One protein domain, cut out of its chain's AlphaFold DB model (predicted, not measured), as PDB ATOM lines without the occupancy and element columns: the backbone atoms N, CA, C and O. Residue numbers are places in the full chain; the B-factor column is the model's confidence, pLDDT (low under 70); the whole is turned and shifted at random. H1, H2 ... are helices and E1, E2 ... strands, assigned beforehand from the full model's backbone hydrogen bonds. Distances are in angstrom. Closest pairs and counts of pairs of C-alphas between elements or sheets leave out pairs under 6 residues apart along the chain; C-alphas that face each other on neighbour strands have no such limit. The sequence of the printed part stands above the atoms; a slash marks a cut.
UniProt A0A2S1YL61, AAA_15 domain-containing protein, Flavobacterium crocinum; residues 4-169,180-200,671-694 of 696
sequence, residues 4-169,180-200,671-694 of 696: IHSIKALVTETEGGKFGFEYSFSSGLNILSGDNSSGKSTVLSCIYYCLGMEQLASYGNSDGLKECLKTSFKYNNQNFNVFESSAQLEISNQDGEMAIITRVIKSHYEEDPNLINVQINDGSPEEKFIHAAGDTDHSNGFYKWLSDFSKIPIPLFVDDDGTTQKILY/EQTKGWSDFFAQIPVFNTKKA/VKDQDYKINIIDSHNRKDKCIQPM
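This is residues 4 to 169, 180 to 200 and 671 to 694 of the 696 residues of the protein "AAA_15 domain-containing protein" of Flavobacterium crocinum (UniProt A0A2S1YL61). A twisted antiparallel wall of seven strands has the helix H1 crossing one face, with the short H2 next to H1 and H3 packing on the sheet near E7 and E8. A small parallel pair, E3 and E11, lies past the edge strand E2, and the small hairpin E9 and E10 lies at one end of the longest axis; the loop of residues 180 to 200 is on the far side of H1 and H2 from the sheet. The printed part has 211 residues, with three named helices and eleven named strands in the order E1 E2 E3 H1 H2 E4 E5 E6 E7 E8 H3 E9 E10 E11; the class is mixed, and under half of the residues are in named elements. It is compact, with a radius of gyration of the C-alphas of 18.6 A and spans of 65 by 46 by 39 A.

In the branched sheet E5, residues 78 to 93, has three neighbours, E1, E4 and E6, and bends by 76 degrees at residue 81. E1, residues 4 to 13, lies on one side of it, with N 8 and O 88 at 2.9 A; E4, residues 72 to 75, with N 73 and O 80 at 2.9 A, and E6, residues 98 to 106, with N 89 and O 101 at 2.8 A, lie on the other side. E2, residues 18 to 24, forms a hairpin with E1, with N 9 and O 21 at 2.9 A. E7, residues 115 to 120, pairs with E6, with N 102 and O 117 at 2.8 A, and E8, residues 126 to 129, with E7, with N 116 and O 128 at 2.8 A. E4 to E8 form a meander, each strand the antiparallel neighbour of the one before. H1, residues 40 to 50, is on the sheet at a height over the sheet of 8.5 A and runs across the strands, at 84 degrees to E2 on the local plane; its closest C-alphas to E5 are those of Cys 46 and Ala 87, 6.1 A. H2, residues 54 to 57, is not on the sheet and touches H1, the C-alphas of Tyr 48 and Glu 54 being closest at 5.5 A. H3, residues 142 to 150, is on the sheet and apart from H1; its closest C-alphas to E8 are those of Phe 142 and Lys 128, 5.0 A. E3, residues 28 to 34, and E11, residues 676 to 680, are parallel, with N 31 and O 677 at 2.8 A. The closest C-alphas of E2 and E11 are those of Tyr 23 and Asn 679, 6.9 A. E9, residues 156 to 158, and E10, residues 164 to 166, are a hairpin, with N 157 and O 165 at 2.8 A. In H1 and H3 every O i to N i+4 pair is within hydrogen-bond range; H2 is too short for one.

E1 begins at C-alpha 4, (39.065, -12.858, 4.574), and is 27.7 A long. E5 is 41.3 A long, ending at C-alpha 93, (48.024, -13.256, 2.657); E6 measures 25.5 A, E3 20.1 A, E2 19.3 A, and E7 and H1 16.1 A each. E11 ends at C-alpha 680, (22.409, -16.622, 8.156).

The C-alphas farthest apart are those of Asp 161 and Asn 685, 66.1 A. Residues 170 to 179 and 201 to 670 are not printed, with C-alpha gaps of 19.2 A and 39.6 A. The links H2 to E4 and E8 to H3 are long. The mean pLDDT of the printed part is 86.4; residues 58 to 64 and 682 to 688 are under 70.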
ATOM      1  N   ILE A   4      39.807 -13.423   3.447       96.56
ATOM      2  CA  ILE A   4      39.065 -12.858   4.574       96.56
ATOM      3  C   ILE A   4      38.659 -13.995   5.513       96.56
ATOM      4  O   ILE A   4      38.042 -14.966   5.075       96.56
ATOM      5  N   HIS A   5      38.976 -13.867   6.797       95.94
ATOM      6  CA  HIS A   5      38.618 -14.845   7.830       95.94
ATOM      7  C   HIS A   5      37.393 -14.420   8.620       95.94
ATOM      8  O   HIS A   5      36.504 -15.238   8.849       95.94
ATOM      9  N   SER A   6      37.305 -13.146   8.991       96.56
ATOM     10  CA  SER A   6      36.187 -12.636   9.776       96.56
ATOM     11  C   SER A   6      35.931 -11.153   9.517       96.56
ATOM     12  O   SER A   6      36.828 -10.401   9.132       96.56
ATOM     13  N   ILE A   7      34.675 -10.743   9.693       96.69
ATOM     14  CA  ILE A   7      34.261  -9.341   9.762       96.69
ATOM     15  C   ILE A   7      33.447  -9.136  11.033       96.69
ATOM     16  O   ILE A   7      32.487  -9.865  11.297       96.69
ATOM     17  N   LYS A   8      33.812  -8.106  11.788       96.06
ATOM     18  CA  LYS A   8      33.139  -7.691  13.011       96.06
ATOM     19  C   LYS A   8      32.803  -6.213  12.929       96.06
ATOM     20  O   LYS A   8      33.641  -5.410  12.533       96.06
ATOM     21  N   ALA A   9      31.591  -5.840  13.310       94.56
ATOM     22  CA  ALA A   9      31.234  -4.447  13.543       94.56
ATOM     23  C   ALA A   9      30.815  -4.293  14.997       94.56
ATOM     24  O   ALA A   9      30.002  -5.078  15.481       94.56
ATOM     25  N   LEU A  10      31.360  -3.287  15.673       94.62
ATOM     26  CA  LEU A  10      31.017  -2.930  17.041       94.62
ATOM     27  C   LEU A  10      30.346  -1.559  17.031       94.62
ATOM     28  O   LEU A  10      30.835  -0.626  16.401       94.62
ATOM     29  N   VAL A  11      29.225  -1.452  17.730       92.62
ATOM     30  CA  VAL A  11      28.424  -0.243  17.888       92.62
ATOM     31  C   VAL A  11      28.154  -0.069  19.374       92.62
ATOM     32  O   VAL A  11      27.516  -0.919  19.993       92.62
ATOM     33  N   THR A  12      28.625   1.029  19.945       92.25
ATOM     34  CA  THR A  12      28.343   1.407  21.330       92.25
ATOM     35  C   THR A  12      27.220   2.435  21.319       92.25
ATOM     36  O   THR A  12      27.294   3.441  20.605       92.25
ATOM     37  N   GLU A  13      26.154   2.188  22.074       90.38
ATOM     38  CA  GLU A  13      25.086   3.173  22.263       90.38
ATOM     39  C   GLU A  13      25.448   4.226  23.321       90.38
ATOM     40  O   GLU A  13      26.425   4.089  24.056       90.38
ATOM     41  N   THR A  14      24.628   5.271  23.445       84.69
ATOM     42  CA  THR A  14      24.843   6.370  24.404       84.69
ATOM     43  C   THR A  14      24.869   5.937  25.870       84.69
ATOM     44  O   THR A  14      25.511   6.599  26.677       84.69
ATOM     45  N   GLU A  15      24.195   4.841  26.222       85.12
ATOM     46  CA  GLU A  15      24.173   4.295  27.589       85.12
ATOM     47  C   GLU A  15      25.267   3.234  27.833       85.12
ATOM     48  O   GLU A  15      25.354   2.661  28.917       85.12
ATOM     49  N   GLY A  16      26.138   2.983  26.845       83.81
ATOM     50  CA  GLY A  16      27.267   2.052  26.948       83.81
ATOM     51  C   GLY A  16      26.965   0.605  26.540       83.81
ATOM     52  O   GLY A  16      27.874  -0.229  26.549       83.81
ATOM     53  N   GLY A  17      25.728   0.288  26.147       88.38
ATOM     54  CA  GLY A  17      25.378  -1.011  25.572       88.38
ATOM     55  C   GLY A  17      26.159  -1.306  24.285       88.38
ATOM     56  O   GLY A  17      26.350  -0.438  23.429       88.38
ATOM     57  N   LYS A  18      26.629  -2.550  24.144       92.12
ATOM     58  CA  LYS A  18      27.412  -3.001  22.986       92.12
ATOM     59  C   LYS A  18      26.555  -3.834  22.046       92.12
ATOM     60  O   LYS A  18      26.049  -4.895  22.406       92.12
ATOM     61  N   PHE A  19      26.461  -3.370  20.815       92.44
ATOM     62  CA  PHE A  19      25.759  -4.013  19.721       92.44
ATOM     63  C   PHE A  19      26.706  -4.226  18.543       92.44
ATOM     64  O   PHE A  19      27.804  -3.676  18.505       92.44
ATOM     65  N   GLY A  20      26.310  -5.043  17.576       91.75
ATOM     66  CA  GLY A  20      27.180  -5.362  16.461       91.75
ATOM     67  C   GLY A  20      26.793  -6.618  15.710       91.75
ATOM     68  O   GLY A  20      25.676  -7.121  15.817       91.75
ATOM     69  N   PHE A  21      27.747  -7.109  14.933       92.25
ATOM     70  CA  PHE A  21      27.707  -8.430  14.326       92.25
ATOM     71  C   PHE A  21      29.118  -8.976  14.176       92.25
ATOM     72  O   PHE A  21      30.081  -8.215  14.093       92.25
ATOM     73  N   GLU A  22      29.215 -10.295  14.069       93.81
ATOM     74  CA  GLU A  22      30.455 -10.999  13.785       93.81
ATOM     75  C   GLU A  22      30.153 -12.186  12.867       93.81
ATOM     76  O   GLU A  22      29.302 -13.020  13.175       93.81
ATOM     77  N   TYR A  23      30.827 -12.244  11.720       94.19
ATOM     78  CA  TYR A  23      30.690 -13.335  10.759       94.19
ATOM     79  C   TYR A  23      32.063 -13.843  10.354       94.19
ATOM     80  O   TYR A  23      32.964 -13.057  10.066       94.19
ATOM     81  N   SER A  24      32.205 -15.165  10.284       94.56
ATOM     82  CA  SER A  24      33.434 -15.819   9.839       94.56
ATOM     83  C   SER A  24      33.258 -16.445   8.460       94.56
ATOM     84  O   SER A  24      32.177 -16.907   8.088       94.56
ATOM     85  N   PHE A  25      34.345 -16.530   7.710       94.69
ATOM     86  CA  PHE A  25      34.394 -17.019   6.338       94.69
ATOM     87  C   PHE A  25      35.464 -18.106   6.206       94.69
ATOM     88  O   PHE A  25      36.269 -18.320   7.108       94.69
ATOM     89  N   SER A  26      35.422 -18.864   5.118       91.62
ATOM     90  CA  SER A  26      36.386 -19.915   4.788       91.62
ATOM     91  C   SER A  26      36.897 -19.744   3.358       91.62
ATOM     92  O   SER A  26      36.407 -18.902   2.603       91.62
ATOM     93  N   SER A  27      37.873 -20.555   2.949       90.25
ATOM     94  CA  SER A  27      38.238 -20.655   1.527       90.25
ATOM     95  C   SER A  27      37.061 -21.200   0.706       90.25
ATOM     96  O   SER A  27      36.211 -21.914   1.241       90.25
ATOM     97  N   GLY A  28      37.016 -20.897  -0.593       92.75
ATOM     98  CA  GLY A  28      35.931 -21.315  -1.480       92.75
ATOM     99  C   GLY A  28      34.679 -20.442  -1.365       92.75
ATOM    100  O   GLY A  28      34.766 -19.225  -1.176       92.75
ATOM    101  N   LEU A  29      33.511 -21.067  -1.527       95.06
ATOM    102  CA  LEU A  29      32.217 -20.390  -1.551       95.06
ATOM    103  C   LEU A  29      31.726 -20.057  -0.135       95.06
ATOM    104  O   LEU A  29      31.599 -20.925   0.723       95.06
ATOM    105  N   ASN A  30      31.383 -18.795   0.080       95.56
ATOM    106  CA  ASN A  30      30.768 -18.288   1.295       95.56
ATOM    107  C   ASN A  30      29.472 -17.578   0.929       95.56
ATOM    108  O   ASN A  30      29.452 -16.731   0.036       95.56
ATOM    109  N   ILE A  31      28.399 -17.900   1.636       93.19
ATOM    110  CA  ILE A  31      27.066 -17.381   1.368       93.19
ATOM    111  C   ILE A  31      26.595 -16.604   2.591       93.19
ATOM    112  O   ILE A  31      26.526 -17.150   3.690       93.19
ATOM    113  N   LEU A  32      26.261 -15.333   2.399       91.31
ATOM    114  CA  LEU A  32      25.609 -14.496   3.396       91.31
ATOM    115  C   LEU A  32      24.126 -14.382   3.037       91.31
ATOM    116  O   LEU A  32      23.773 -13.806   2.010       91.31
ATOM    117  N   SER A  33      23.249 -14.930   3.872       87.81
ATOM    118  CA  SER A  33      21.815 -14.974   3.587       87.81
ATOM    119  C   SER A  33      20.970 -14.350   4.687       87.81
ATOM    120  O   SER A  33      21.335 -14.364   5.854       87.81
ATOM    121  N   GLY A  34      19.823 -13.796   4.314       81.81
ATOM    122  CA  GLY A  34      18.848 -13.196   5.220       81.81
ATOM    123  C   GLY A  34      17.748 -12.488   4.436       81.81
ATOM    124  O   GLY A  34      17.844 -12.360   3.213       81.81
ATOM    125  N   ASP A  35      16.727 -11.999   5.131       77.12
ATOM    126  CA  ASP A  35      15.566 -11.362   4.500       77.12
ATOM    127  C   ASP A  35      15.926 -10.070   3.747       77.12
ATOM    128  O   ASP A  35      16.993  -9.467   3.934       77.12
ATOM    129  N   ASN A  36      15.018  -9.607   2.889       74.81
ATOM    130  CA  ASN A  36      15.152  -8.295   2.264       74.81
ATOM    131  C   ASN A  36      15.310  -7.210   3.339       74.81
ATOM    132  O   ASN A  36      14.530  -7.126   4.285       74.81
ATOM    133  N   SER A  37      16.320  -6.351   3.177       74.94
ATOM    134  CA  SER A  37      16.684  -5.306   4.150       74.94
ATOM    135  C   SER A  37      17.198  -5.800   5.516       74.94
ATOM    136  O   SER A  37      17.274  -5.001   6.449       74.94
ATOM    137  N   SER A  38      17.627  -7.063   5.641       80.31
ATOM    138  CA  SER A  38      18.219  -7.597   6.883       80.31
ATOM    139  C   SER A  38      19.604  -7.026   7.222       80.31
ATOM    140  O   SER A  38      20.043  -7.127   8.361       80.31
ATOM    141  N   GLY A  39      20.299  -6.400   6.266       83.12
ATOM    142  CA  GLY A  39      21.637  -5.821   6.471       83.12
ATOM    143  C   GLY A  39      22.794  -6.595   5.831       83.12
ATOM    144  O   GLY A  39      23.942  -6.335   6.170       83.12
ATOM    145  N   LYS A  40      22.525  -7.499   4.878       87.81
ATOM    146  CA  LYS A  40      23.559  -8.210   4.098       87.81
ATOM    147  C   LYS A  40      24.574  -7.257   3.458       87.81
ATOM    148  O   LYS A  40      25.766  -7.363   3.731       87.81
ATOM    149  N   SER A  41      24.093  -6.268   2.704       87.62
ATOM    150  CA  SER A  41      24.953  -5.250   2.096       87.62
ATOM    151  C   SER A  41      25.719  -4.446   3.144       87.62
ATOM    152  O   SER A  41      26.855  -4.091   2.890       87.62
ATOM    153  N   THR A  42      25.167  -4.220   4.347       89.75
ATOM    154  CA  THR A  42      25.887  -3.542   5.443       89.75
ATOM    155  C   THR A  42      27.134  -4.318   5.864       89.75
ATOM    156  O   THR A  42      28.190  -3.716   6.037       89.75
ATOM    157  N   VAL A  43      27.036  -5.647   5.994       91.94
ATOM    158  CA  VAL A  43      28.186  -6.510   6.322       91.94
ATOM    159  C   VAL A  43      29.256  -6.403   5.237       91.94
ATOM    160  O   VAL A  43      30.429  -6.211   5.551       91.94
ATOM    161  N   LEU A  44      28.852  -6.461   3.962       91.88
ATOM    162  CA  LEU A  44      29.780  -6.295   2.843       91.88
ATOM    163  C   LEU A  44      30.407  -4.893   2.838       91.88
ATOM    164  O   LEU A  44      31.623  -4.787   2.730       91.88
ATOM    165  N   SER A  45      29.619  -3.828   3.034       90.44
ATOM    166  CA  SER A  45      30.079  -2.434   3.169       90.44
ATOM    167  C   SER A  45      31.152  -2.265   4.242       90.44
ATOM    168  O   SER A  45      32.099  -1.517   4.017       90.44
ATOM    169  N   CYS A  46      31.073  -2.987   5.363       92.69
ATOM    170  CA  CYS A  46      32.137  -2.971   6.371       92.69
ATOM    171  C   CYS A  46      33.450  -3.587   5.859       92.69
ATOM    172  O   CYS A  46      34.512  -3.043   6.143       92.69
ATOM    173  N   ILE A  47      33.396  -4.659   5.057       94.06
ATOM    174  CA  ILE A  47      34.592  -5.236   4.414       94.06
ATOM    175  C   ILE A  47      35.237  -4.204   3.481       94.06
ATOM    176  O   ILE A  47      36.442  -3.967   3.565       94.06
ATOM    177  N   TYR A  48      34.435  -3.550   2.631       90.75
ATOM    178  CA  TYR A  48      34.913  -2.468   1.760       90.75
ATOM    179  C   TYR A  48      35.579  -1.351   2.560       90.75
ATOM    180  O   TYR A  48      36.664  -0.897   2.210       90.75
ATOM    181  N   TYR A  49      34.935  -0.930   3.647       92.31
ATOM    182  CA  TYR A  49      35.396   0.167   4.480       92.31
ATOM    183  C   TYR A  49      36.725  -0.143   5.178       92.31
ATOM    184  O   TYR A  49      37.642   0.675   5.132       92.31
ATOM    185  N   CYS A  50      36.881  -1.336   5.759       94.31
ATOM    186  CA  CYS A  50      38.151  -1.757   6.355       94.31
ATOM    187  C   CYS A  50      39.282  -1.816   5.317       94.31
ATOM    188  O   CYS A  50      40.415  -1.474   5.630       94.31
ATOM    189  N   LEU A  51      38.987  -2.196   4.071       93.31
ATOM    190  CA  LEU A  51      39.981  -2.240   2.992       93.31
ATOM    191  C   LEU A  51      40.278  -0.870   2.353       93.31
ATOM    192  O   LEU A  51      41.032  -0.825   1.382       93.31
ATOM    193  N   GLY A  52      39.702   0.235   2.838       90.94
ATOM    194  CA  GLY A  52      39.863   1.556   2.210       90.94
ATOM    195  C   GLY A  52      39.204   1.649   0.823       90.94
ATOM    196  O   GLY A  52      39.638   2.405  -0.041       90.94
ATOM    197  N   MET A  53      38.192   0.818   0.565       89.44
ATOM    198  CA  MET A  53      37.525   0.664  -0.732       89.44
ATOM    199  C   MET A  53      36.114   1.254  -0.739       89.44
ATOM    200  O   MET A  53      35.294   0.905  -1.587       89.44
ATOM    201  N   GLU A  54      35.801   2.157   0.188       85.75
ATOM    202  CA  GLU A  54      34.490   2.808   0.295       85.75
ATOM    203  C   GLU A  54      34.038   3.500  -0.999       85.75
ATOM    204  O   GLU A  54      32.843   3.526  -1.286       85.75
ATOM    205  N   GLN A  55      34.987   3.974  -1.815       83.31
ATOM    206  CA  GLN A  55      34.725   4.624  -3.100       83.31
ATOM    207  C   GLN A  55      34.106   3.666  -4.132       83.31
ATOM    208  O   GLN A  55      33.476   4.126  -5.081       83.31
ATOM    209  N   LEU A  56      34.258   2.344  -3.946       82.19
ATOM    210  CA  LEU A  56      33.557   1.325  -4.738       82.19
ATOM    211  C   LEU A  56      32.097   1.150  -4.293       82.19
ATOM    212  O   LEU A  56      31.244   0.799  -5.103       82.19
ATOM    213  N   ALA A  57      31.795   1.409  -3.019       71.75
ATOM    214  CA  ALA A  57      30.449   1.278  -2.467       71.75
ATOM    215  C   ALA A  57      29.615   2.566  -2.626       71.75
ATOM    216  O   ALA A  57      28.402   2.491  -2.817       71.75
ATOM    217  N   SER A  58      30.232   3.751  -2.546       64.44
ATOM    218  CA  SER A  58      29.560   5.047  -2.725       64.44
ATOM    219  C   SER A  58      30.545   6.175  -3.053       64.44
ATOM    220  O   SER A  58      31.745   6.062  -2.833       64.44
ATOM    221  N   TYR A  59      30.033   7.305  -3.547       53.31
ATOM    222  CA  TYR A  59      30.821   8.519  -3.774       53.31
ATOM    223  C   TYR A  59      31.069   9.248  -2.435       53.31
ATOM    224  O   TYR A  59      30.345  10.182  -2.114       53.31
ATOM    225  N   GLY A  60      32.051   8.811  -1.634       50.69
ATOM    226  CA  GLY A  60      32.463   9.497  -0.390       50.69
ATOM    227  C   GLY A  60      33.065   8.573   0.682       50.69
ATOM    228  O   GLY A  60      32.897   7.358   0.607       50.69
ATOM    229  N   ASN A  61      33.750   9.144   1.689       57.09
ATOM    230  CA  ASN A  61      34.544   8.394   2.683       57.09
ATOM    231  C   ASN A  61      33.696   7.461   3.578       57.09
ATOM    232  O   ASN A  61      34.012   6.286   3.725       57.09
ATOM    233  N   SER A  62      32.595   7.949   4.168       56.38
ATOM    234  CA  SER A  62      31.709   7.153   5.051       56.38
ATOM    235  C   SER A  62      30.237   7.143   4.615       56.38
ATOM    236  O   SER A  62      29.389   6.479   5.226       56.38
ATOM    237  N   ASP A  63      29.909   7.826   3.516       61.56
ATOM    238  CA  ASP A  63      28.546   7.906   2.981       61.56
ATOM    239  C   ASP A  63      28.035   6.569   2.436       61.56
ATOM    240  O   ASP A  63      26.826   6.345   2.395       61.56
ATOM    241  N   GLY A  64      28.937   5.642   2.096       65.12
ATOM    242  CA  GLY A  64      28.585   4.278   1.690       65.12
ATOM    243  C   GLY A  64      28.093   3.375   2.824       65.12
ATOM    244  O   GLY A  64      27.426   2.376   2.556       65.12
ATOM    245  N   LEU A  65      28.367   3.714   4.089       83.44
ATOM    246  CA  LEU A  65      27.892   2.942   5.239       83.44
ATOM    247  C   LEU A  65      26.460   3.334   5.624       83.44
ATOM    248  O   LEU A  65      26.063   4.499   5.550       83.44
ATOM    249  N   LYS A  66      25.670   2.352   6.072       84.56
ATOM    250  CA  LYS A  66      24.272   2.558   6.484       84.56
ATOM    251  C   LYS A  66      24.169   3.309   7.817       84.56
ATOM    252  O   LYS A  66      25.025   3.196   8.687       84.56
ATOM    253  N   GLU A  67      23.049   4.007   8.002       84.75
ATOM    254  CA  GLU A  67      22.705   4.761   9.220       84.75
ATOM    255  C   GLU A  67      22.795   3.944  10.515       84.75
ATOM    256  O   GLU A  67      23.181   4.487  11.545       84.75
ATOM    257  N   CYS A  68      22.549   2.631  10.459       84.62
ATOM    258  CA  CYS A  68      22.647   1.750  11.626       84.62
ATOM    259  C   CYS A  68      24.045   1.680  12.255       84.62
ATOM    260  O   CYS A  68      24.168   1.226  13.384       84.62
ATOM    261  N   LEU A  69      25.077   2.129  11.536       88.31
ATOM    262  CA  LEU A  69      26.446   2.238  12.033       88.31
ATOM    263  C   LEU A  69      26.844   3.688  12.351       88.31
ATOM    264  O   LEU A  69      27.924   3.900  12.882       88.31
ATOM    265  N   LYS A  70      26.023   4.696  12.017       87.62
ATOM    266  CA  LYS A  70      26.408   6.123  12.072       87.62
ATOM    267  C   LYS A  70      25.510   6.970  12.969       87.62
ATOM    268  O   LYS A  70      25.979   7.854  13.677       87.62
ATOM    269  N   THR A  71      24.202   6.763  12.924       87.50
ATOM    270  CA  THR A  71      23.231   7.665  13.554       87.50
ATOM    271  C   THR A  71      22.419   6.922  14.592       87.50
ATOM    272  O   THR A  71      22.547   7.207  15.781       87.50
ATOM    273  N   SER A  72      21.626   5.947  14.161       87.38
ATOM    274  CA  SER A  72      20.757   5.167  15.033       87.38
ATOM    275  C   SER A  72      20.391   3.820  14.417       87.38
ATOM    276  O   SER A  72      20.387   3.637  13.197       87.38
ATOM    277  N   PHE A  73      20.057   2.857  15.269       87.94
ATOM    278  CA  PHE A  73      19.563   1.545  14.863       87.94
ATOM    279  C   PHE A  73      18.330   1.154  15.680       87.94
ATOM    280  O   PHE A  73      18.055   1.713  16.739       87.94
ATOM    281  N   LYS A  74      17.559   0.201  15.149       84.00
ATOM    282  CA  LYS A  74      16.395  -0.373  15.826       84.00
ATOM    283  C   LYS A  74      16.734  -1.758  16.340       84.00
ATOM    284  O   LYS A  74      17.221  -2.573  15.559       84.00
ATOM    285  N   TYR A  75      16.431  -2.005  17.605       83.88
ATOM    286  CA  TYR A  75      16.517  -3.320  18.225       83.88
ATOM    287  C   TYR A  75      15.339  -3.496  19.192       83.88
ATOM    288  O   TYR A  75      15.033  -2.581  19.954       83.88
ATOM    289  N   ASN A  76      14.629  -4.630  19.138       79.06
ATOM    290  CA  ASN A  76      13.442  -4.893  19.967       79.06
ATOM    291  C   ASN A  76      12.385  -3.768  19.922       79.06
ATOM    292  O   ASN A  76      11.815  -3.393  20.947       79.06
ATOM    293  N   ASN A  77      12.116  -3.212  18.732       78.81
ATOM    294  CA  ASN A  77      11.228  -2.054  18.516       78.81
ATOM    295  C   ASN A  77      11.622  -0.752  19.247       78.81
ATOM    296  O   ASN A  77      10.853   0.211  19.220       78.81
ATOM    297  N   GLN A  78      12.812  -0.678  19.842       83.44
ATOM    298  CA  GLN A  78      13.376   0.541  20.418       83.44
ATOM    299  C   GLN A  78      14.420   1.144  19.471       83.44
ATOM    300  O   GLN A  78      15.100   0.424  18.740       83.44
ATOM    301  N   ASN A  79      14.506   2.477  19.447       86.56
ATOM    302  CA  ASN A  79      15.527   3.206  18.696       86.56
ATOM    303  C   ASN A  79      16.699   3.517  19.625       86.56
ATOM    304  O   ASN A  79      16.504   4.182  20.640       86.56
ATOM    305  N   PHE A  80      17.896   3.118  19.222       89.00
ATOM    306  CA  PHE A  80      19.142   3.396  19.922       89.00
ATOM    307  C   PHE A  80      19.994   4.357  19.103       89.00
ATOM    308  O   PHE A  80      20.091   4.213  17.882       89.00
ATOM    309  N   ASN A  81      20.611   5.338  19.761       90.44
ATOM    310  CA  ASN A  81      21.528   6.274  19.114       90.44
ATOM    311  C   ASN A  81      22.954   5.731  19.172       90.44
ATOM    312  O   ASN A  81      23.419   5.289  20.219       90.44
ATOM    313  N   VAL A  82      23.658   5.802  18.046       90.12
ATOM    314  CA  VAL A  82      25.056   5.375  17.957       90.12
ATOM    315  C   VAL A  82      25.938   6.436  18.605       90.12
ATOM    316  O   VAL A  82      25.967   7.573  18.125       90.12
ATOM    317  N   PHE A  83      26.660   6.069  19.660       90.88
ATOM    318  CA  PHE A  83      27.682   6.910  20.283       90.88
ATOM    319  C   PHE A  83      29.023   6.726  19.566       90.88
ATOM    320  O   PHE A  83      29.568   7.685  19.024       90.88
ATOM    321  N   GLU A  84      29.465   5.475  19.444       92.31
ATOM    322  CA  GLU A  84      30.692   5.078  18.750       92.31
ATOM    323  C   GLU A  84      30.449   3.846  17.886       92.31
ATOM    324  O   GLU A  84      29.589   3.013  18.185       92.31
ATOM    325  N   SER A  85      31.223   3.703  16.817       92.94
ATOM    326  CA  SER A  85      31.210   2.496  16.006       92.94
ATOM    327  C   SER A  85      32.526   2.265  15.276       92.94
ATOM    328  O   SER A  85      33.196   3.197  14.833       92.94
ATOM    329  N   SER A  86      32.882   0.995  15.113       94.25
ATOM    330  CA  SER A  86      34.063   0.559  14.372       94.25
ATOM    331  C   SER A  86      33.801  -0.754  13.640       94.25
ATOM    332  O   SER A  86      32.904  -1.524  13.993       94.25
ATOM    333  N   ALA A  87      34.585  -1.001  12.597       95.44
ATOM    334  CA  ALA A  87      34.636  -2.281  11.909       95.44
ATOM    335  C   ALA A  87      36.045  -2.866  12.004       95.44
ATOM    336  O   ALA A  87      37.039  -2.148  11.913       95.44
ATOM    337  N   GLN A  88      36.112  -4.180  12.174       97.38
ATOM    338  CA  GLN A  88      37.336  -4.952  12.259       97.38
ATOM    339  C   GLN A  88      37.279  -6.098  11.249       97.38
ATOM    340  O   GLN A  88      36.338  -6.893  11.255       97.38
ATOM    341  N   LEU A  89      38.284  -6.166  10.382       97.81
ATOM    342  CA  LEU A  89      38.425  -7.167   9.336       97.81
ATOM    343  C   LEU A  89      39.700  -7.973   9.569       97.81
ATOM    344  O   LEU A  89      40.786  -7.407   9.662       97.81
ATOM    345  N   GLU A  90      39.569  -9.289   9.596       97.69
ATOM    346  CA  GLU A  90      40.700 -10.203   9.693       97.69
ATOM    347  C   GLU A  90      40.988 -10.812   8.322       97.69
ATOM    348  O   GLU A  90      40.118 -11.441   7.706       97.69
ATOM    349  N   ILE A  91      42.212 -10.631   7.833       97.00
ATOM    350  CA  ILE A  91      42.665 -11.163   6.549       97.00
ATOM    351  C   ILE A  91      43.983 -11.918   6.692       97.00
ATOM    352  O   ILE A  91      44.761 -11.678   7.606       97.00
ATOM    353  N   SER A  92      44.258 -12.808   5.744       95.88
ATOM    354  CA  SER A  92      45.577 -13.416   5.561       95.88
ATOM    355  C   SER A  92      46.084 -13.223   4.147       95.88
ATOM    356  O   SER A  92      45.284 -13.099   3.215       95.88
ATOM    357  N   ASN A  93      47.402 -13.228   3.975       94.06
ATOM    358  CA  ASN A  93      48.024 -13.256   2.657       94.06
ATOM    359  C   ASN A  93      48.405 -14.686   2.223       94.06
ATOM    360  O   ASN A  93      48.060 -15.680   2.862       94.06
ATOM    361  N   GLN A  94      49.091 -14.806   1.084       88.62
ATOM    362  CA  GLN A  94      49.547 -16.100   0.557       88.62
ATOM    363  C   GLN A  94      50.669 -16.743   1.375       88.62
ATOM    364  O   GLN A  94      50.826 -17.959   1.296       88.62
ATOM    365  N   ASP A  95      51.423 -15.945   2.129       89.88
ATOM    366  CA  ASP A  95      52.556 -16.411   2.931       89.88
ATOM    367  C   ASP A  95      52.107 -16.892   4.321       89.88
ATOM    368  O   ASP A  95      52.906 -17.433   5.078       89.88
ATOM    369  N   GLY A  96      50.816 -16.742   4.638       90.00
ATOM    370  CA  GLY A  96      50.227 -17.142   5.913       90.00
ATOM    371  C   GLY A  96      50.287 -16.062   6.993       90.00
ATOM    372  O   GLY A  96      49.901 -16.340   8.124       90.00
ATOM    373  N   GLU A  97      50.726 -14.844   6.667       94.19
ATOM    374  CA  GLU A  97      50.674 -13.715   7.598       94.19
ATOM    375  C   GLU A  97      49.224 -13.278   7.806       94.19
ATOM    376  O   GLU A  97      48.460 -13.148   6.844       94.19
ATOM    377  N   MET A  98      48.862 -13.040   9.064       96.50
ATOM    378  CA  MET A  98      47.541 -12.587   9.484       96.50
ATOM    379  C   MET A  98      47.576 -11.083   9.738       96.50
ATOM    380  O   MET A  98      48.522 -10.573  10.333       96.50
ATOM    381  N   ALA A  99      46.542 -10.365   9.314       97.25
ATOM    382  CA  ALA A  99      46.375  -8.950   9.603       97.25
ATOM    383  C   ALA A  99      44.962  -8.666  10.115       97.25
ATOM    384  O   ALA A  99      43.974  -9.096   9.518       97.25
ATOM    385  N   ILE A 100      44.884  -7.906  11.202       97.81
ATOM    386  CA  ILE A 100      43.649  -7.375  11.771       97.81
ATOM    387  C   ILE A 100      43.600  -5.889  11.434       97.81
ATOM    388  O   ILE A 100      44.459  -5.115  11.852       97.81
ATOM    389  N   ILE A 101      42.592  -5.499  10.662       97.88
ATOM    390  CA  ILE A 101      42.384  -4.131  10.204       97.88
ATOM    391  C   ILE A 101      41.180  -3.560  10.940       97.88
ATOM    392  O   ILE A 101      40.049  -3.974  10.689       97.88
ATOM    393  N   THR A 102      41.408  -2.593  11.819       96.06
ATOM    394  CA  THR A 102      40.360  -1.902  12.571       96.06
ATOM    395  C   THR A 102      40.219  -0.478  12.052       96.06
ATOM    396  O   THR A 102      41.189   0.277  12.012       96.06
ATOM    397  N   ARG A 103      38.998  -0.091  11.682       93.38
ATOM    398  CA  ARG A 103      38.685   1.260  11.219       93.38
ATOM    399  C   ARG A 103      37.465   1.811  11.941       93.38
ATOM    400  O   ARG A 103      36.421   1.158  12.022       93.38
ATOM    401  N   VAL A 104      37.609   3.021  12.458       92.31
ATOM    402  CA  VAL A 104      36.552   3.752  13.158       92.31
ATOM    403  C   VAL A 104      35.562   4.297  12.135       92.31
ATOM    404  O   VAL A 104      35.966   4.851  11.121       92.31
ATOM    405  N   ILE A 105      34.266   4.115  12.386       90.19
ATOM    406  CA  ILE A 105      33.174   4.603  11.531       90.19
ATOM    407  C   ILE A 105      32.603   5.899  12.106       90.19
ATOM    408  O   ILE A 105      32.361   6.860  11.376       90.19
ATOM    409  N   LYS A 106      32.368   5.910  13.420       89.12
ATOM    410  CA  LYS A 106      31.946   7.083  14.177       89.12
ATOM    411  C   LYS A 106      32.656   7.095  15.517       89.12
ATOM    412  O   LYS A 106      32.639   6.098  16.231       89.12
ATOM    413  N   SER A 107      33.186   8.256  15.870       85.19
ATOM    414  CA  SER A 107      33.752   8.523  17.184       85.19
ATOM    415  C   SER A 107      33.093   9.759  17.781       85.19
ATOM    416  O   SER A 107      32.808  10.723  17.067       85.19
ATOM    417  N   HIS A 108      32.837   9.729  19.089       78.44
ATOM    418  CA  HIS A 108      32.450  10.925  19.836       78.44
ATOM    419  C   HIS A 108      33.661  11.822  20.142       78.44
ATOM    420  O   HIS A 108      33.497  13.016  20.369       78.44
ATOM    421  N   TYR A 109      34.872  11.259  20.102       77.94
ATOM    422  CA  TYR A 109      36.131  11.931  20.423       77.94
ATOM    423  C   TYR A 109      36.847  12.515  19.191       77.94
ATOM    424  O   TYR A 109      38.043  12.776  19.250       77.94
ATOM    425  N   GLU A 110      36.124  12.717  18.081       74.12
ATOM    426  CA  GLU A 110      36.638  13.306  16.827       74.12
ATOM    427  C   GLU A 110      37.847  12.573  16.205       74.12
ATOM    428  O   GLU A 110      38.671  13.183  15.527       74.12
ATOM    429  N   GLU A 111      37.952  11.254  16.391       78.62
ATOM    430  CA  GLU A 111      38.958  10.448  15.685       78.62
ATOM    431  C   GLU A 111      38.787  10.554  14.160       78.62
ATOM    432  O   GLU A 111      37.667  10.509  13.640       78.62
ATOM    433  N   ASP A 112      39.906  10.667  13.437       81.88
ATOM    434  CA  ASP A 112      39.889  10.811  11.982       81.88
ATOM    435  C   ASP A 112      39.522   9.470  11.305       81.88
ATOM    436  O   ASP A 112      40.286   8.504  11.389       81.88
ATOM    437  N   PRO A 113      38.391   9.383  10.573       82.50
ATOM    438  CA  PRO A 113      37.979   8.166   9.866       82.50
ATOM    439  C   PRO A 113      38.893   7.791   8.684       82.50
ATOM    440  O   PRO A 113      38.678   6.757   8.040       82.50
ATOM    441  N   ASN A 114      39.879   8.627   8.350       88.44
ATOM    442  CA  ASN A 114      40.918   8.337   7.361       88.44
ATOM    443  C   ASN A 114      42.125   7.595   7.958       88.44
ATOM    444  O   ASN A 114      43.053   7.258   7.218       88.44
ATOM    445  N   LEU A 115      42.116   7.327   9.265       91.19
ATOM    446  CA  LEU A 115      43.105   6.498   9.939       91.19
ATOM    447  C   LEU A 115      42.595   5.060  10.059       91.19
ATOM    448  O   LEU A 115      41.427   4.794  10.351       91.19
ATOM    449  N   ILE A 116      43.491   4.116   9.796       94.12
ATOM    450  CA  ILE A 116      43.234   2.682   9.830       94.12
ATOM    451  C   ILE A 116      44.300   2.036  10.703       94.12
ATOM    452  O   ILE A 116      45.491   2.131  10.414       94.12
ATOM    453  N   ASN A 117      43.866   1.334  11.743       95.25
ATOM    454  CA  ASN A 117      44.756   0.574  12.606       95.25
ATOM    455  C   ASN A 117      44.971  -0.818  12.024       95.25
ATOM    456  O   ASN A 117      44.016  -1.562  11.799       95.25
ATOM    457  N   VAL A 118      46.228  -1.171  11.792       96.50
ATOM    458  CA  VAL A 118      46.630  -2.456  11.227       96.50
ATOM    459  C   VAL A 118      47.530  -3.171  12.217       96.50
ATOM    460  O   VAL A 118      48.603  -2.687  12.558       96.50
ATOM    461  N   GLN A 119      47.119  -4.356  12.643       96.06
ATOM    462  CA  GLN A 119      47.933  -5.242  13.462       96.06
ATOM    463  C   GLN A 119      48.315  -6.470  12.639       96.06
ATOM    464  O   GLN A 119      47.436  -7.166  12.139       96.06
ATOM    465  N   ILE A 120      49.613  -6.737  12.494       94.94
ATOM    466  CA  ILE A 120      50.121  -7.916  11.781       94.94
ATOM    467  C   ILE A 120      50.517  -8.972  12.811       94.94
ATOM    468  O   ILE A 120      51.350  -8.707  13.678       94.94
ATOM    469  N   ASN A 121      49.947 -10.172  12.695       91.69
ATOM    470  CA  ASN A 121      50.118 -11.276  13.639       91.69
ATOM    471  C   ASN A 121      49.914 -10.786  15.095       91.69
ATOM    472  O   ASN A 121      48.999 -10.008  15.378       91.69
ATOM    473  N   ASP A 122      50.801 -11.181  16.007       87.81
ATOM    474  CA  ASP A 122      50.801 -10.755  17.413       87.81
ATOM    475  C   ASP A 122      51.597  -9.452  17.656       87.81
ATOM    476  O   ASP A 122      52.018  -9.168  18.778       87.81
ATOM    477  N   GLY A 123      51.867  -8.672  16.603       89.38
ATOM    478  CA  GLY A 123      52.584  -7.399  16.688       89.38
ATOM    479  C   GLY A 123      51.766  -6.269  17.325       89.38
ATOM    480  O   GLY A 123      50.582  -6.414  17.626       89.38
ATOM    481  N   SER A 124      52.392  -5.103  17.510       90.50
ATOM    482  CA  SER A 124      51.683  -3.892  17.937       90.50
ATOM    483  C   SER A 124      50.845  -3.310  16.789       90.50
ATOM    484  O   SER A 124      51.338  -3.282  15.659       90.50
ATOM    485  N   PRO A 125      49.632  -2.792  17.053       91.94
ATOM    486  CA  PRO A 125      48.865  -2.054  16.055       91.94
ATOM    487  C   PRO A 125      49.636  -0.833  15.537       91.94
ATOM    488  O   PRO A 125      50.147  -0.034  16.322       91.94
ATOM    489  N   GLU A 126      49.696  -0.685  14.217       94.06
ATOM    490  CA  GLU A 126      50.249   0.478  13.531       94.06
ATOM    491  C   GLU A 126      49.134   1.279  12.865       94.06
ATOM    492  O   GLU A 126      48.299   0.732  12.141       94.06
ATOM    493  N   GLU A 127      49.160   2.592  13.050       94.00
ATOM    494  CA  GLU A 127      48.233   3.498  12.388       94.00
ATOM    495  C   GLU A 127      48.707   3.808  10.958       94.00
ATOM    496  O   GLU A 127      49.871   4.151  10.714       94.00
ATOM    497  N   LYS A 128      47.799   3.672   9.990       94.00
ATOM    498  CA  LYS A 128      48.013   3.958   8.569       94.00
ATOM    499  C   LYS A 128      46.968   4.953   8.077       94.00
ATOM    500  O   LYS A 128      45.823   4.902   8.510       94.00
ATOM    501  N   PHE A 129      47.327   5.812   7.128       92.44
ATOM    502  CA  PHE A 129      46.412   6.822   6.585       92.44
ATOM    503  C   PHE A 129      45.956   6.504   5.151       92.44
ATOM    504  O   PHE A 129      46.684   5.878   4.372       92.44
ATOM    505  N   ILE A 130      44.760   6.981   4.791       90.75
ATOM    506  CA  ILE A 130      44.189   6.961   3.432       90.75
ATOM    507  C   ILE A 130      43.726   8.359   2.996       90.75
ATOM    508  O   ILE A 130      43.602   9.261   3.818       90.75
ATOM    509  N   HIS A 131      43.446   8.541   1.698       84.00
ATOM    510  CA  HIS A 131      42.905   9.785   1.111       84.00
ATOM    511  C   HIS A 131      43.785  11.024   1.308       84.00
ATOM    512  O   HIS A 131      43.313  12.156   1.210       84.00
ATOM    513  N   ALA A 132      45.077  10.814   1.539       84.94
ATOM    514  CA  ALA A 132      46.067  11.870   1.664       84.94
ATOM    515  C   ALA A 132      47.264  11.595   0.750       84.94
ATOM    516  O   ALA A 132      47.514  10.466   0.324       84.94
ATOM    517  N   ALA A 133      48.021  12.647   0.441       82.06
ATOM    518  CA  ALA A 133      49.213  12.524  -0.386       82.06
ATOM    519  C   ALA A 133      50.199  11.515   0.230       82.06
ATOM    520  O   ALA A 133      50.569  11.626   1.396       82.06
ATOM    521  N   GLY A 134      50.625  10.533  -0.566       83.19
ATOM    522  CA  GLY A 134      51.546   9.485  -0.123       83.19
ATOM    523  C   GLY A 134      50.880   8.240   0.469       83.19
ATOM    524  O   GLY A 134      51.599   7.321   0.843       83.19
ATOM    525  N   ASP A 135      49.549   8.133   0.487       86.00
ATOM    526  CA  ASP A 135      48.815   6.933   0.944       86.00
ATOM    527  C   ASP A 135      49.178   5.629   0.196       86.00
ATOM    528  O   ASP A 135      48.956   4.517   0.676       86.00
ATOM    529  N   THR A 136      49.770   5.780  -0.984       87.19
ATOM    530  CA  THR A 136      50.154   4.734  -1.935       87.19
ATOM    531  C   THR A 136      51.670   4.552  -2.057       87.19
ATOM    532  O   THR A 136      52.099   3.549  -2.621       87.19
ATOM    533  N   ASP A 137      52.478   5.467  -1.501       85.75
ATOM    534  CA  ASP A 137      53.945   5.475  -1.666       85.75
ATOM    535  C   ASP A 137      54.711   5.501  -0.328       85.75
ATOM    536  O   ASP A 137      55.815   4.968  -0.235       85.75
ATOM    537  N   HIS A 138      54.142   6.116   0.712       89.50
ATOM    538  CA  HIS A 138      54.768   6.288   2.023       89.50
ATOM    539  C   HIS A 138      54.634   5.021   2.886       89.50
ATOM    540  O   HIS A 138      53.650   4.291   2.777       89.50
ATOM    541  N   SER A 139      55.568   4.789   3.816       86.25
ATOM    542  CA  SER A 139      55.562   3.616   4.720       86.25
ATOM    543  C   SER A 139      54.320   3.521   5.619       86.25
ATOM    544  O   SER A 139      53.898   2.434   6.018       86.25
ATOM    545  N   ASN A 140      53.733   4.677   5.935       90.69
ATOM    546  CA  ASN A 140      52.514   4.808   6.743       90.69
ATOM    547  C   ASN A 140      51.246   4.931   5.879       90.69
ATOM    548  O   ASN A 140      50.152   5.079   6.413       90.69
ATOM    549  N   GLY A 141      51.381   4.879   4.552       93.38
ATOM    550  CA  GLY A 141      50.249   4.857   3.639       93.38
ATOM    551  C   GLY A 141      49.586   3.482   3.635       93.38
ATOM    552  O   GLY A 141      50.248   2.457   3.451       93.38
ATOM    553  N   PHE A 142      48.271   3.438   3.835       95.00
ATOM    554  CA  PHE A 142      47.550   2.171   3.927       95.00
ATOM    555  C   PHE A 142      47.523   1.406   2.598       95.00
ATOM    556  O   PHE A 142      47.688   0.188   2.593       95.00
ATOM    557  N   TYR A 143      47.371   2.083   1.455       94.19
ATOM    558  CA  TYR A 143      47.360   1.399   0.156       94.19
ATOM    559  C   TYR A 143      48.743   0.866  -0.223       94.19
ATOM    560  O   TYR A 143      48.827  -0.167  -0.887       94.19
ATOM    561  N   LYS A 144      49.823   1.524   0.225       93.44
ATOM    562  CA  LYS A 144      51.183   0.985   0.101       93.44
ATOM    563  C   LYS A 144      51.315  -0.323   0.882       93.44
ATOM    564  O   LYS A 144      51.696  -1.339   0.305       93.44
ATOM    565  N   TRP A 145      50.916  -0.310   2.155       95.12
ATOM    566  CA  TRP A 145      50.904  -1.507   2.995       95.12
ATOM    567  C   TRP A 145      50.041  -2.625   2.392       95.12
ATOM    568  O   TRP A 145      50.510  -3.750   2.259       95.12
ATOM    569  N   LEU A 146      48.812  -2.326   1.963       95.12
ATOM    570  CA  LEU A 146      47.894  -3.324   1.412       95.12
ATOM    571  C   LEU A 146      48.403  -3.908   0.086       95.12
ATOM    572  O   LEU A 146      48.250  -5.106  -0.157       95.12
ATOM    573  N   SER A 147      49.030  -3.090  -0.766       94.38
ATOM    574  CA  SER A 147      49.731  -3.537  -1.980       94.38
ATOM    575  C   SER A 147      50.821  -4.555  -1.639       94.38
ATOM    576  O   SER A 147      50.859  -5.638  -2.227       94.38
ATOM    577  N   ASP A 148      51.670  -4.237  -0.660       93.69
ATOM    578  CA  ASP A 148      52.785  -5.092  -0.247       93.69
ATOM    579  C   ASP A 148      52.276  -6.383   0.429       93.69
ATOM    580  O   ASP A 148      52.661  -7.481   0.027       93.69
ATOM    581  N   PHE A 149      51.314  -6.271   1.353       94.50
ATOM    582  CA  PHE A 149      50.679  -7.399   2.044       94.50
ATOM    583  C   PHE A 149      49.978  -8.356   1.071       94.50
ATOM    584  O   PHE A 149      50.072  -9.577   1.196       94.50
ATOM    585  N   SER A 150      49.277  -7.816   0.070       92.31
ATOM    586  CA  SER A 150      48.553  -8.614  -0.925       92.31
ATOM    587  C   SER A 150      49.428  -9.108  -2.082       92.31
ATOM    588  O   SER A 150      48.958  -9.958  -2.849       92.31
ATOM    589  N   LYS A 151      50.677  -8.629  -2.203       91.62
ATOM    590  CA  LYS A 151      51.579  -8.839  -3.351       91.62
ATOM    591  C   LYS A 151      50.975  -8.397  -4.691       91.62
ATOM    592  O   LYS A 151      51.206  -9.030  -5.721       91.62
ATOM    593  N   ILE A 152      50.174  -7.332  -4.677       91.81
ATOM    594  CA  ILE A 152      49.558  -6.736  -5.870       91.81
ATOM    595  C   ILE A 152      50.182  -5.356  -6.063       91.81
ATOM    596  O   ILE A 152      49.721  -4.393  -5.453       91.81
ATOM    597  N   PRO A 153      51.256  -5.251  -6.869       90.81
ATOM    598  CA  PRO A 153      52.016  -4.017  -6.983       90.81
ATOM    599  C   PRO A 153      51.216  -2.950  -7.723       90.81
ATOM    600  O   PRO A 153      50.726  -3.190  -8.826       90.81
ATOM    601  N   ILE A 154      51.137  -1.743  -7.170       89.69
ATOM    602  CA  ILE A 154      50.559  -0.597  -7.882       89.69
ATOM    603  C   ILE A 154      51.358  -0.378  -9.185       89.69
ATOM    604  O   ILE A 154      52.574  -0.183  -9.117       89.69
ATOM    605  N   PRO A 155      50.730  -0.435 -10.377       89.25
ATOM    606  CA  PRO A 155      51.458  -0.350 -11.635       89.25
ATOM    607  C   PRO A 155      51.943   1.079 -11.880       89.25
ATOM    608  O   PRO A 155      51.160   2.035 -11.945       89.25
ATOM    609  N   LEU A 156      53.255   1.199 -12.053       88.12
ATOM    610  CA  LEU A 156      53.973   2.447 -12.263       88.12
ATOM    611  C   LEU A 156      54.682   2.389 -13.616       88.12
ATOM    612  O   LEU A 156      55.305   1.387 -13.959       88.12
ATOM    613  N   PHE A 157      54.610   3.480 -14.366       85.44
ATOM    614  CA  PHE A 157      55.485   3.734 -15.498       85.44
ATOM    615  C   PHE A 157      56.628   4.631 -15.025       85.44
ATOM    616  O   PHE A 157      56.372   5.711 -14.490       85.44
ATOM    617  N   VAL A 158      57.871   4.189 -15.199       84.44
ATOM    618  CA  VAL A 158      59.062   4.994 -14.907       84.44
ATOM    619  C   VAL A 158      59.635   5.457 -16.237       84.44
ATOM    620  O   VAL A 158      59.978   4.630 -17.077       84.44
ATOM    621  N   ASP A 159      59.686   6.769 -16.440       79.19
ATOM    622  CA  ASP A 159      60.306   7.360 -17.623       79.19
ATOM    623  C   ASP A 159      61.841   7.333 -17.507       79.19
ATOM    624  O   ASP A 159      62.384   7.206 -16.408       79.19
ATOM    625  N   ASP A 160      62.548   7.521 -18.623       76.00
ATOM    626  CA  ASP A 160      64.024   7.510 -18.670       76.00
ATOM    627  C   ASP A 160      64.647   8.566 -17.736       76.00
ATOM    628  O   ASP A 160      65.732   8.366 -17.195       76.00
ATOM    629  N   ASP A 161      63.931   9.670 -17.501       77.12
ATOM    630  CA  ASP A 161      64.350  10.765 -16.620       77.12
ATOM    631  C   ASP A 161      64.097  10.465 -15.124       77.12
ATOM    632  O   ASP A 161      64.257  11.337 -14.269       77.12
ATOM    633  N   GLY A 162      63.641   9.253 -14.788       78.62
ATOM    634  CA  GLY A 162      63.307   8.827 -13.424       78.62
ATOM    635  C   GLY A 162      61.942   9.310 -12.926       78.62
ATOM    636  O   GLY A 162      61.562   9.021 -11.792       78.62
ATOM    637  N   THR A 163      61.179  10.029 -13.756       82.31
ATOM    638  CA  THR A 163      59.820  10.459 -13.399       82.31
ATOM    639  C   THR A 163      58.866   9.269 -13.381       82.31
ATOM    640  O   THR A 163      58.809   8.479 -14.322       82.31
ATOM    641  N   THR A 164      58.101   9.132 -12.299       83.25
ATOM    642  CA  THR A 164      57.177   8.012 -12.107       83.25
ATOM    643  C   THR A 164      55.735   8.456 -12.309       83.25
ATOM    644  O   THR A 164      55.277   9.405 -11.673       83.25
ATOM    645  N   GLN A 165      54.992   7.737 -13.143       84.00
ATOM    646  CA  GLN A 165      53.571   7.950 -13.373       84.00
ATOM    647  C   GLN A 165      52.771   6.715 -12.954       84.00
ATOM    648  O   GLN A 165      53.021   5.607 -13.423       84.00
ATOM    649  N   LYS A 166      51.755   6.908 -12.107       86.50
ATOM    650  CA  LYS A 166      50.804   5.848 -11.739       86.50
ATOM    651  C   LYS A 166      49.890   5.528 -12.917       86.50
ATOM    652  O   LYS A 166      49.259   6.424 -13.479       86.50
ATOM    653  N   ILE A 167      49.827   4.251 -13.290       88.56
ATOM    654  CA  ILE A 167      48.976   3.769 -14.384       88.56
ATOM    655  C   ILE A 167      47.561   3.477 -13.878       88.56
ATOM    656  O   ILE A 167      46.585   3.841 -14.534       88.56
ATOM    657  N   LEU A 168      47.461   2.822 -12.720       91.25
ATOM    658  CA  LEU A 168      46.225   2.508 -12.006       91.25
ATOM    659  C   LEU A 168      46.431   2.750 -10.514       91.25
ATOM    660  O   LEU A 168      47.554   2.732 -10.015       91.25
ATOM    661  N   TYR A 169      45.318   2.911  -9.816       91.00
ATOM    662  CA  TYR A 169      45.272   2.969  -8.361       91.00
ATOM    663  C   TYR A 169      44.731   1.654  -7.800       91.00
ATOM    664  O   TYR A 169      43.973   0.951  -8.477       91.00
ATOM    665  N   GLU A 180      28.803  -4.439  -6.058       88.31
ATOM    666  CA  GLU A 180      27.704  -4.022  -5.163       88.31
ATOM    667  C   GLU A 180      26.319  -4.013  -5.858       88.31
ATOM    668  O   GLU A 180      26.216  -3.887  -7.081       88.31
ATOM    669  N   GLN A 181      25.255  -4.158  -5.058       86.06
ATOM    670  CA  GLN A 181      23.875  -4.403  -5.484       86.06
ATOM    671  C   GLN A 181      23.267  -3.331  -6.410       86.06
ATOM    672  O   GLN A 181      22.607  -3.672  -7.390       86.06
ATOM    673  N   THR A 182      23.397  -2.041  -6.091       81.25
ATOM    674  CA  THR A 182      22.623  -0.968  -6.735       81.25
ATOM    675  C   THR A 182      23.156  -0.573  -8.104       81.25
ATOM    676  O   THR A 182      22.373  -0.402  -9.039       81.25
ATOM    677  N   LYS A 183      24.476  -0.403  -8.241       84.50
ATOM    678  CA  LYS A 183      25.096   0.065  -9.495       84.50
ATOM    679  C   LYS A 183      25.992  -0.975 -10.148       84.50
ATOM    680  O   LYS A 183      26.200  -0.892 -11.360       84.50
ATOM    681  N   GLY A 184      26.500  -1.942  -9.389       85.88
ATOM    682  CA  GLY A 184      27.546  -2.869  -9.834       85.88
ATOM    683  C   GLY A 184      27.113  -3.736 -11.002       85.88
ATOM    684  O   GLY A 184      27.919  -4.023 -11.877       85.88
ATOM    685  N   TRP A 185      25.820  -4.046 -11.055       90.19
ATOM    686  CA  TRP A 185      25.188  -4.872 -12.078       90.19
ATOM    687  C   TRP A 185      24.790  -4.120 -13.360       90.19
ATOM    688  O   TRP A 185      24.297  -4.731 -14.310       90.19
ATOM    689  N   SER A 186      24.979  -2.796 -13.414       89.38
ATOM    690  CA  SER A 186      24.559  -1.973 -14.561       89.38
ATOM    691  C   SER A 186      25.514  -2.039 -15.758       89.38
ATOM    692  O   SER A 186      25.086  -1.816 -16.894       89.38
ATOM    693  N   ASP A 187      26.795  -2.320 -15.514       91.56
ATOM    694  CA  ASP A 187      27.850  -2.452 -16.520       91.56
ATOM    695  C   ASP A 187      29.089  -3.144 -15.921       91.56
ATOM    696  O   ASP A 187      29.270  -3.161 -14.704       91.56
ATOM    697  N   PHE A 188      30.006  -3.642 -16.756       92.88
ATOM    698  CA  PHE A 188      31.300  -4.126 -16.258       92.88
ATOM    699  C   PHE A 188      32.066  -2.988 -15.573       92.88
ATOM    700  O   PHE A 188      32.182  -1.893 -16.134       92.88
ATOM    701  N   PHE A 189      32.612  -3.237 -14.379       92.44
ATOM    702  CA  PHE A 189      33.309  -2.243 -13.556       92.44
ATOM    703  C   PHE A 189      32.506  -0.944 -13.347       92.44
ATOM    704  O   PHE A 189      33.071   0.150 -13.378       92.44
ATOM    705  N   ALA A 190      31.179  -1.028 -13.184       87.12
ATOM    706  CA  ALA A 190      30.315   0.151 -13.051       87.12
ATOM    707  C   ALA A 190      30.683   1.070 -11.868       87.12
ATOM    708  O   ALA A 190      30.427   2.270 -11.923       87.12
ATOM    709  N   GLN A 191      31.298   0.514 -10.824       84.56
ATOM    710  CA  GLN A 191      31.680   1.202  -9.585       84.56
ATOM    711  C   GLN A 191      33.110   1.749  -9.591       84.56
ATOM    712  O   GLN A 191      33.606   2.181  -8.555       84.56
ATOM    713  N   ILE A 192      33.802   1.712 -10.730       88.44
ATOM    714  CA  ILE A 192      35.193   2.154 -10.784       88.44
ATOM    715  C   ILE A 192      35.331   3.623 -10.328       88.44
ATOM    716  O   ILE A 192      34.631   4.492 -10.859       88.44
ATOM    717  N   PRO A 193      36.251   3.941  -9.395       84.81
ATOM    718  CA  PRO A 193      36.466   5.313  -8.965       84.81
ATOM    719  C   PRO A 193      37.007   6.168 -10.114       84.81
ATOM    720  O   PRO A 193      37.872   5.739 -10.894       84.81
ATOM    721  N   VAL A 194      36.495   7.395 -10.212       81.12
ATOM    722  CA  VAL A 194      36.880   8.351 -11.254       81.12
ATOM    723  C   VAL A 194      38.179   9.043 -10.846       81.12
ATOM    724  O   VAL A 194      38.182  10.003 -10.083       81.12
ATOM    725  N   PHE A 195      39.291   8.553 -11.386       82.50
ATOM    726  CA  PHE A 195      40.604   9.203 -11.328       82.50
ATOM    727  C   PHE A 195      41.022   9.678 -12.727       82.50
ATOM    728  O   PHE A 195      40.380   9.337 -13.721       82.50
ATOM    729  N   ASN A 196      42.149  10.391 -12.844       80.62
ATOM    730  CA  ASN A 196      42.715  10.847 -14.129       80.62
ATOM    731  C   ASN A 196      43.297   9.707 -15.005       80.62
ATOM    732  O   ASN A 196      44.170   9.919 -15.851       80.62
ATOM    733  N   THR A 197      42.807   8.479 -14.828       83.25
ATOM    734  CA  THR A 197      43.226   7.293 -15.567       83.25
ATOM    735  C   THR A 197      42.430   7.160 -16.866       83.25
ATOM    736  O   THR A 197      41.262   6.770 -16.870       83.25
ATOM    737  N   LYS A 198      43.075   7.409 -18.010       83.38
ATOM    738  CA  LYS A 198      42.475   7.136 -19.330       83.38
ATOM    739  C   LYS A 198      42.193   5.639 -19.508       83.38
ATOM    740  O   LYS A 198      43.079   4.834 -19.221       83.38
ATOM    741  N   LYS A 199      41.007   5.301 -20.037       86.62
ATOM    742  CA  LYS A 199      40.551   3.927 -20.351       86.62
ATOM    743  C   LYS A 199      40.728   2.938 -19.178       86.62
ATOM    744  O   LYS A 199      41.173   1.811 -19.362       86.62
ATOM    745  N   ALA A 200      40.375   3.354 -17.960       89.81
ATOM    746  CA  ALA A 200      40.651   2.592 -16.738       89.81
ATOM    747  C   ALA A 200      40.087   1.153 -16.738       89.81
ATOM    748  O   ALA A 200      40.782   0.236 -16.314       89.81
ATOM    749  N   VAL A 671      27.921 -29.973  -0.067       82.19
ATOM    750  CA  VAL A 671      28.014 -30.262   1.368       82.19
ATOM    751  C   VAL A 671      28.421 -29.001   2.134       82.19
ATOM    752  O   VAL A 671      29.456 -28.388   1.847       82.19
ATOM    753  N   LYS A 672      27.612 -28.606   3.125       84.75
ATOM    754  CA  LYS A 672      27.917 -27.484   4.028       84.75
ATOM    755  C   LYS A 672      29.241 -27.739   4.764       84.75
ATOM    756  O   LYS A 672      29.533 -28.866   5.144       84.75
ATOM    757  N   ASP A 673      30.041 -26.690   4.922       83.75
ATOM    758  CA  ASP A 673      31.374 -26.669   5.545       83.75
ATOM    759  C   ASP A 673      32.472 -27.447   4.781       83.75
ATOM    760  O   ASP A 673      33.645 -27.380   5.146       83.75
ATOM    761  N   GLN A 674      32.134 -28.103   3.662       81.69
ATOM    762  CA  GLN A 674      33.086 -28.748   2.746       81.69
ATOM    763  C   GLN A 674      33.162 -28.053   1.376       81.69
ATOM    764  O   GLN A 674      34.251 -27.893   0.807       81.69
ATOM    765  N   ASP A 675      32.010 -27.673   0.827       85.00
ATOM    766  CA  ASP A 675      31.886 -27.027  -0.483       85.00
ATOM    767  C   ASP A 675      31.434 -25.570  -0.376       85.00
ATOM    768  O   ASP A 675      31.754 -24.765  -1.254       85.00
ATOM    769  N   TYR A 676      30.723 -25.221   0.697       89.56
ATOM    770  CA  TYR A 676      30.341 -23.847   1.000       89.56
ATOM    771  C   TYR A 676      30.178 -23.610   2.502       89.56
ATOM    772  O   TYR A 676      29.774 -24.507   3.240       89.56
ATOM    773  N   LYS A 677      30.413 -22.376   2.945       91.25
ATOM    774  CA  LYS A 677      30.056 -21.891   4.284       91.25
ATOM    775  C   LYS A 677      28.868 -20.944   4.178       91.25
ATOM    776  O   LYS A 677      28.830 -20.116   3.272       91.25
ATOM    777  N   ILE A 678      27.888 -21.056   5.073       88.81
ATOM    778  CA  ILE A 678      26.697 -20.195   5.072       88.81
ATOM    779  C   ILE A 678      26.544 -19.474   6.410       88.81
ATOM    780  O   ILE A 678      26.479 -20.108   7.460       88.81
ATOM    781  N   ASN A 679      26.459 -18.148   6.346       87.81
ATOM    782  CA  ASN A 679      26.127 -17.268   7.459       87.81
ATOM    783  C   ASN A 679      24.699 -16.757   7.255       87.81
ATOM    784  O   ASN A 679      24.400 -16.130   6.236       87.81
ATOM    785  N   ILE A 680      23.811 -17.043   8.205       83.88
ATOM    786  CA  ILE A 680      22.409 -16.622   8.156       83.88
ATOM    787  C   ILE A 680      22.223 -15.456   9.126       83.88
ATOM    788  O   ILE A 680      22.438 -15.608  10.324       83.88
ATOM    789  N   ILE A 681      21.797 -14.307   8.606       80.69
ATOM    790  CA  ILE A 681      21.325 -13.173   9.400       80.69
ATOM    791  C   ILE A 681      19.901 -13.520   9.844       80.69
ATOM    792  O   ILE A 681      18.955 -13.386   9.063       80.69
ATOM    793  N   ASP A 682      19.773 -14.065  11.053       64.94
ATOM    794  CA  ASP A 682      18.497 -14.520  11.603       64.94
ATOM    795  C   ASP A 682      17.632 -13.332  12.038       64.94
ATOM    796  O   ASP A 682      18.014 -12.549  12.908       64.94
ATOM    797  N   SER A 683      16.452 -13.209  11.434       53.03
ATOM    798  CA  SER A 683      15.480 -12.171  11.751       53.03
ATOM    799  C   SER A 683      14.648 -12.490  12.999       53.03
ATOM    800  O   SER A 683      13.973 -11.594  13.484       53.03
ATOM    801  N   HIS A 684      14.676 -13.703  13.577       50.09
ATOM    802  CA  HIS A 684      13.863 -14.064  14.761       50.09
ATOM    803  C   HIS A 684      12.368 -13.671  14.632       50.09
ATOM    804  O   HIS A 684      11.742 -13.255  15.611       50.09
ATOM    805  N   ASN A 685      11.777 -13.737  13.430       46.50
ATOM    806  CA  ASN A 685      10.433 -13.200  13.123       46.50
ATOM    807  C   ASN A 685      10.243 -11.689  13.413       46.50
ATOM    808  O   ASN A 685       9.117 -11.193  13.479       46.50
ATOM    809  N   ARG A 686      11.329 -10.933  13.576       51.09
ATOM    810  CA  ARG A 686      11.378  -9.488  13.820       51.09
ATOM    811  C   ARG A 686      12.004  -8.800  12.610       51.09
ATOM    812  O   ARG A 686      12.921  -9.311  11.984       51.09
ATOM    813  N   LYS A 687      11.558  -7.583  12.289       46.81
ATOM    814  CA  LYS A 687      12.232  -6.718  11.297       46.81
ATOM    815  C   LYS A 687      13.522  -6.102  11.866       46.81
ATOM    816  O   LYS A 687      13.851  -4.959  11.540       46.81
ATOM    817  N   ASP A 688      14.209  -6.816  12.751       50.84
ATOM    818  CA  ASP A 688      15.428  -6.333  13.378       50.84
ATOM    819  C   ASP A 688      16.604  -6.637  12.438       50.84
ATOM    820  O   ASP A 688      16.697  -7.699  11.824       50.84
ATOM    821  N   LYS A 689      17.437  -5.617  12.226       71.12
ATOM    822  CA  LYS A 689      18.518  -5.602  11.230       71.12
ATOM    823  C   LYS A 689      19.726  -6.413  11.734       71.12
ATOM    824  O   LYS A 689      19.728  -6.932  12.844       71.12
ATOM    825  N   CYS A 690      20.801  -6.455  10.953       79.25
ATOM    826  CA  CYS A 690      22.061  -7.138  11.265       79.25
ATOM    827  C   CYS A 690      22.734  -6.746  12.595       79.25
ATOM    828  O   CYS A 690      23.688  -7.407  12.978       79.25
ATOM    829  N   ILE A 691      22.293  -5.682  13.273       85.81
ATOM    830  CA  ILE A 691      22.844  -5.221  14.552       85.81
ATOM    831  C   ILE A 691      22.144  -5.957  15.699       85.81
ATOM    832  O   ILE A 691      20.943  -5.784  15.901       85.81
ATOM    833  N   GLN A 692      22.901  -6.756  16.444       86.50
ATOM    834  CA  GLN A 692      22.441  -7.554  17.582       86.50
ATOM    835  C   GLN A 692      23.279  -7.234  18.833       86.50
ATOM    836  O   GLN A 692      24.394  -6.731  18.692       86.50
ATOM    837  N   PRO A 693      22.785  -7.487  20.058       85.94
ATOM    838  CA  PRO A 693      23.585  -7.333  21.270       85.94
ATOM    839  C   PRO A 693      24.814  -8.239  21.214       85.94
ATOM    840  O   PRO A 693      24.699  -9.435  20.940       85.94
ATOM    841  N   MET A 694      25.987  -7.678  21.487       83.00
ATOM    842  CA  MET A 694      27.225  -8.446  21.563       83.00
ATOM    843  C   MET A 694      27.316  -9.062  22.961       83.00
ATOM    844  O   MET A 694      27.282  -8.338  23.957       83.00
TER     845      MET A 694